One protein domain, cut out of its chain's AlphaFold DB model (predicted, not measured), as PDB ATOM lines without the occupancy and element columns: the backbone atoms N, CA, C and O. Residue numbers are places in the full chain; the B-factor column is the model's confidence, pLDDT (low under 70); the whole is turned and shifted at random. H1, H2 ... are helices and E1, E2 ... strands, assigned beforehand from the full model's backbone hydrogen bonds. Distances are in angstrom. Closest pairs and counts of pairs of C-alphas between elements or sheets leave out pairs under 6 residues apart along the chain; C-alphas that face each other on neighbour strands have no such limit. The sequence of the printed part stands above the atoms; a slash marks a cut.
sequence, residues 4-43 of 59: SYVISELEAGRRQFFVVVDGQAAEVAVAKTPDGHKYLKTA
ATOM      1  N   SER A   4     -17.477 -17.982  41.071       84.50
ATOM      2  CA  SER A   4     -17.250 -17.935  39.626       84.50
ATOM      3  C   SER A   4     -16.866 -19.309  39.082       84.50
ATOM      4  O   SER A   4     -17.334 -19.733  38.025       84.50
ATOM      5  N   TYR A   5     -16.056 -20.048  39.842       88.12
ATOM      6  CA  TYR A   5     -15.675 -21.411  39.498       88.12
ATOM      7  C   TYR A   5     -16.870 -22.365  39.598       88.12
ATOM      8  O   TYR A   5     -17.100 -23.151  38.680       88.12
ATOM      9  N   VAL A   6     -17.670 -22.260  40.663       85.25
ATOM     10  CA  VAL A   6     -18.876 -23.087  40.858       85.25
ATOM     11  C   VAL A   6     -19.866 -22.899  39.714       85.25
ATOM     12  O   VAL A   6     -20.319 -23.882  39.130       85.25
ATOM     13  N   ILE A   7     -20.142 -21.646  39.350       86.00
ATOM     14  CA  ILE A   7     -21.013 -21.301  38.223       86.00
ATOM     15  C   ILE A   7     -20.471 -21.910  36.928       86.00
ATOM     16  O   ILE A   7     -21.232 -22.525  36.190       86.00
ATOM     17  N   SER A   8     -19.162 -21.811  36.674       89.12
ATOM     18  CA  SER A   8     -18.567 -22.349  35.444       89.12
ATOM     19  C   SER A   8     -18.689 -23.872  35.326       89.12
ATOM     20  O   SER A   8     -18.918 -24.390  34.236       89.12
ATOM     21  N   GLU A   9     -18.579 -24.598  36.440       90.88
ATOM     22  CA  GLU A   9     -18.662 -26.059  36.455       90.88
ATOM     23  C   GLU A   9     -20.108 -26.561  36.337       90.88
ATOM     24  O   GLU A   9     -20.338 -27.578  35.676       90.88
ATOM     25  N   LEU A  10     -21.065 -25.830  36.925       88.19
ATOM     26  CA  LEU A  10     -22.502 -26.059  36.746       88.19
ATOM     27  C   LEU A  10     -22.937 -25.783  35.302       88.19
ATOM     28  O   LEU A  10     -23.583 -26.628  34.688       88.19
ATOM     29  N   GLU A  11     -22.551 -24.638  34.730       88.69
ATOM     30  CA  GLU A  11     -22.884 -24.282  33.340       88.69
ATOM     31  C   GLU A  11     -22.239 -25.243  32.331       88.69
ATOM     32  O   GLU A  11     -22.832 -25.545  31.297       88.69
ATOM     33  N   ALA A  12     -21.046 -25.757  32.636       91.69
ATOM     34  CA  ALA A  12     -20.377 -26.761  31.814       91.69
ATOM     35  C   ALA A  12     -20.960 -28.178  31.970       91.69
ATOM     36  O   ALA A  12     -20.495 -29.090  31.285       91.69
ATOM     37  N   GLY A  13     -21.912 -28.397  32.886       89.44
ATOM     38  CA  GLY A  13     -22.469 -29.720  33.191       89.44
ATOM     39  C   GLY A  13     -21.436 -30.715  33.730       89.44
ATOM     40  O   GLY A  13     -21.660 -31.923  33.690       89.44
ATOM     41  N   ARG A  14     -20.282 -30.228  34.205       90.12
ATOM     42  CA  ARG A  14     -19.175 -31.068  34.696       90.12
ATOM     43  C   ARG A  14     -19.387 -31.525  36.130       90.12
ATOM     44  O   ARG A  14     -18.792 -32.517  36.550       90.12
ATOM     45  N   ARG A  15     -20.202 -30.790  36.886       86.81
ATOM     46  CA  ARG A  15     -20.536 -31.087  38.279       86.81
ATOM     47  C   ARG A  15     -21.989 -30.763  38.566       86.81
ATOM     48  O   ARG A  15     -22.529 -29.802  38.034       86.81
ATOM     49  N   GLN A  16     -22.565 -31.543  39.468       86.62
ATOM     50  CA  GLN A  16     -23.836 -31.247  40.113       86.62
ATOM     51  C   GLN A  16     -23.564 -30.896  41.570       86.62
ATOM     52  O   GLN A  16     -22.724 -31.520  42.223       86.62
ATOM     53  N   PHE A  17     -24.260 -29.879  42.061       86.31
ATOM     54  CA  PHE A  17     -24.150 -29.414  43.436       86.31
ATOM     55  C   PHE A  17     -25.508 -29.550  44.114       86.31
ATOM     56  O   PHE A  17     -26.546 -29.369  43.482       86.31
ATOM     57  N   PHE A  18     -25.487 -29.859  45.407       85.38
ATOM     58  CA  PHE A  18     -26.683 -30.031  46.219       85.38
ATOM     59  C   PHE A  18     -26.477 -29.340  47.563       85.38
ATOM     60  O   PHE A  18     -25.375 -29.374  48.115       85.38
ATOM     61  N   VAL A  19     -27.538 -28.747  48.098       83.06
ATOM     62  CA  VAL A  19     -27.609 -28.346  49.507       83.06
ATOM     63  C   VAL A  19     -28.420 -29.370  50.277       83.06
ATOM     64  O   VAL A  19     -29.387 -29.908  49.746       83.06
ATOM     65  N   VAL A  20     -28.025 -29.648  51.518       79.19
ATOM     66  CA  VAL A  20     -28.759 -30.559  52.401       79.19
ATOM     67  C   VAL A  20     -29.225 -29.791  53.628       79.19
ATOM     68  O   VAL A  20     -28.402 -29.226  54.345       79.19
ATOM     69  N   VAL A  21     -30.534 -29.790  53.871       77.06
ATOM     70  CA  VAL A  21     -31.180 -29.184  55.045       77.06
ATOM     71  C   VAL A  21     -32.167 -30.202  55.603       77.06
ATOM     72  O   VAL A  21     -32.915 -30.802  54.840       77.06
ATOM     73  N   ASP A  22     -32.126 -30.468  56.910       78.88
ATOM     74  CA  ASP A  22     -32.997 -31.451  57.583       78.88
ATOM     75  C   ASP A  22     -33.056 -32.833  56.899       78.88
ATOM     76  O   ASP A  22     -34.086 -33.504  56.852       78.88
ATOM     77  N   GLY A  23     -31.922 -33.278  56.343       80.81
ATOM     78  CA  GLY A  23     -31.810 -34.561  55.638       80.81
ATOM     79  C   GLY A  23     -32.423 -34.574  54.231       80.81
ATOM     80  O   GLY A  23     -32.379 -35.605  53.561       80.81
ATOM     81  N   GLN A  24     -32.954 -33.447  53.762       76.12
ATOM     82  CA  GLN A  24     -33.454 -33.264  52.405       76.12
ATOM     83  C   GLN A  24     -32.383 -32.607  51.539       76.12
ATOM     84  O   GLN A  24     -31.812 -31.588  51.920       76.12
ATOM     85  N   ALA A  25     -32.112 -33.196  50.374       81.38
ATOM     86  CA  ALA A  25     -31.190 -32.640  49.395       81.38
ATOM     87  C   ALA A  25     -31.958 -31.858  48.321       81.38
ATOM     88  O   ALA A  25     -32.893 -32.392  47.723       81.38
ATOM     89  N   ALA A  26     -31.534 -30.627  48.048       82.44
ATOM     90  CA  ALA A  26     -32.025 -29.814  46.942       82.44
ATOM     91  C   ALA A  26     -30.887 -29.534  45.956       82.44
ATOM     92  O   ALA A  26     -29.781 -29.163  46.353       82.44
ATOM     93  N   GLU A  27     -31.152 -29.730  44.666       86.06
ATOM     94  CA  GLU A  27     -30.190 -29.452  43.598       86.06
ATOM     95  C   GLU A  27     -29.949 -27.946  43.466       86.06
ATOM     96  O   GLU A  27     -30.881 -27.152  43.575       86.06
ATOM     97  N   VAL A  28     -28.701 -27.555  43.225       87.19
ATOM     98  CA  VAL A  28     -28.301 -26.167  42.988       87.19
ATOM     99  C   VAL A  28     -28.200 -25.918  41.488       87.19
ATOM    100  O   VAL A  28     -27.529 -26.654  40.767       87.19
ATOM    101  N   ALA A  29     -28.813 -24.832  41.034       85.44
ATOM    102  CA  ALA A  29     -28.803 -24.380  39.653       85.44
ATOM    103  C   ALA A  29     -28.313 -22.931  39.547       85.44
ATOM    104  O   ALA A  29     -28.462 -22.126  40.469       85.44
ATOM    105  N   VAL A  30     -27.754 -22.584  38.387       87.00
ATOM    106  CA  VAL A  30     -27.406 -21.199  38.050       87.00
ATOM    107  C   VAL A  30     -28.639 -20.510  37.468       87.00
ATOM    108  O   VAL A  30     -29.241 -21.000  36.513       87.00
ATOM    109  N   ALA A  31     -28.993 -19.356  38.017       84.00
ATOM    110  CA  ALA A  31     -30.056 -18.491  37.525       84.00
ATOM    111  C   ALA A  31     -29.515 -17.105  37.151       84.00
ATOM    112  O   ALA A  31     -28.362 -16.767  37.426       84.00
ATOM    113  N   LYS A  32     -30.354 -16.313  36.477       83.94
ATOM    114  CA  LYS A  32     -30.050 -14.938  36.067       83.94
ATOM    115  C   LYS A  32     -31.167 -14.003  36.505       83.94
ATOM    116  O   LYS A  32     -32.339 -14.346  36.351       83.94
ATOM    117  N   THR A  33     -30.810 -12.845  37.050       79.38
ATOM    118  CA  THR A  33     -31.764 -11.759  37.303       79.38
ATOM    119  C   THR A  33     -32.214 -11.141  35.971       79.38
ATOM    120  O   THR A  33     -31.533 -11.329  34.955       79.38
ATOM    121  N   PRO A  34     -33.331 -10.389  35.939       80.94
ATOM    122  CA  PRO A  34     -33.739  -9.638  34.747       80.94
ATOM    123  C   PRO A  34     -32.646  -8.694  34.222       80.94
ATOM    124  O   PRO A  34     -32.501  -8.540  33.013       80.94
ATOM    125  N   ASP A  35     -31.829  -8.151  35.126       83.19
ATOM    126  CA  ASP A  35     -30.709  -7.255  34.815       83.19
ATOM    127  C   ASP A  35     -29.440  -8.000  34.346       83.19
ATOM    128  O   ASP A  35     -28.424  -7.388  34.023       83.19
ATOM    129  N   GLY A  36     -29.479  -9.337  34.280       81.06
ATOM    130  CA  GLY A  36     -28.412 -10.174  33.724       81.06
ATOM    131  C   GLY A  36     -27.371 -10.680  34.728       81.06
ATOM    132  O   GLY A  36     -26.438 -11.380  34.324       81.06
ATOM    133  N   HIS A  37     -27.529 -10.399  36.024       81.88
ATOM    134  CA  HIS A  37     -26.624 -10.893  37.065       81.88
ATOM    135  C   HIS A  37     -26.858 -12.382  37.334       81.88
ATOM    136  O   HIS A  37     -27.997 -12.823  37.483       81.88
ATOM    137  N   LYS A  38     -25.777 -13.168  37.396       83.38
ATOM    138  CA  LYS A  38     -25.849 -14.602  37.703       83.38
ATOM    139  C   LYS A  38     -25.858 -14.830  39.210       83.38
ATOM    140  O   LYS A  38     -25.084 -14.204  39.926       83.38
ATOM    141  N   TYR A  39     -26.667 -15.778  39.662       81.94
ATOM    142  CA  TYR A  39     -26.709 -16.221  41.055       81.94
ATOM    143  C   TYR A  39     -26.997 -17.723  41.139       81.94
ATOM    144  O   TYR A  39     -27.390 -18.350  40.151       81.94
ATOM    145  N   LEU A  40     -26.763 -18.309  42.311       84.38
ATOM    146  CA  LEU A  40     -27.100 -19.702  42.593       84.38
ATOM    147  C   LEU A  40     -28.450 -19.764  43.296       84.38
ATOM    148  O   LEU A  40     -28.712 -18.982  44.208       84.38
ATOM    149  N   LYS A  41     -29.282 -20.711  42.883       81.69
ATOM    150  CA  LYS A  41     -30.589 -20.979  43.480       81.69
ATOM    151  C   LYS A  41     -30.791 -22.476  43.637       81.69
ATOM    152  O   LYS A  41     -30.105 -23.251  42.964       81.69
ATOM    153  N   THR A  42     -31.733 -22.906  44.465       83.88
ATOM    154  CA  THR A  42     -32.127 -24.319  44.454       83.88
ATOM    155  C   THR A  42     -33.134 -24.592  43.335       83.88
ATOM    156  O   THR A  42     -33.864 -23.703  42.895       83.88
ATOM    157  N   ALA A  43     -33.196 -25.826  42.838       72.81
ATOM    158  CA  ALA A  43     -34.196 -26.237  41.852       72.81
ATOM    159  C   ALA A  43     -35.634 -26.114  42.392       72.81
ATOM    160  O   ALA A  43     -36.574 -25.967  41.613       72.81
TER     161      ALA A  43
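Overview. This is residues 4 to 43 of the 59 residues of an uncharacterized protein of Burkholderia lata (strain ATCC 17760 / DSM 23089 / LMG 22485 / NCIMB 9086 / R18194 / 383) (UniProt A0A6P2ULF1). A short helix, H1, packs across a long, narrow sheet of two strand hairpins that share the strand E2, staggered along it. The 40 printed residues run H1, E1, E2, E3; the sheet, order E1, E2, E3, is an antiparallel meander, each strand the neighbour of the one before. The class is mixed; the whole is only just loose, close to compact, with radius of gyration of the C-alphas 11.1 A and spans 34 by 23 by 13 A.

Along the chain. H1, residues 4 to 11, begins at C-alpha 4 (-17.250, -17.935, 39.626) and measures 10.6 A. E1 is residues 17 to 21, 13.6 A; E2 residues 24 to 32, 24.8 A; E3 residues 38 to 42, 13.4 A, ending at C-alpha 42 (-32.127, -24.319, 44.454).

Arrangement. H1 is on the sheet, height 7.9 A, and runs across E2 at 78 degrees on the local plane; the closest C-alphas are Ile 7 and Val 30, 6.4 A. In H1 every O i to N i+4 pair is within hydrogen-bond range. Hairpin E1 and E2 has N 19 and O 26 at 2.9 A; hairpin E2 and E3 has N 29 and O 41 at 2.8 A.

Size, cuts and confidence. The C-alphas of Gly 23 and Asp 35, the farthest apart, are 34.4 A apart. The printed part has no cut, its three links are tight, and no printed residue is under 70 in pLDDT.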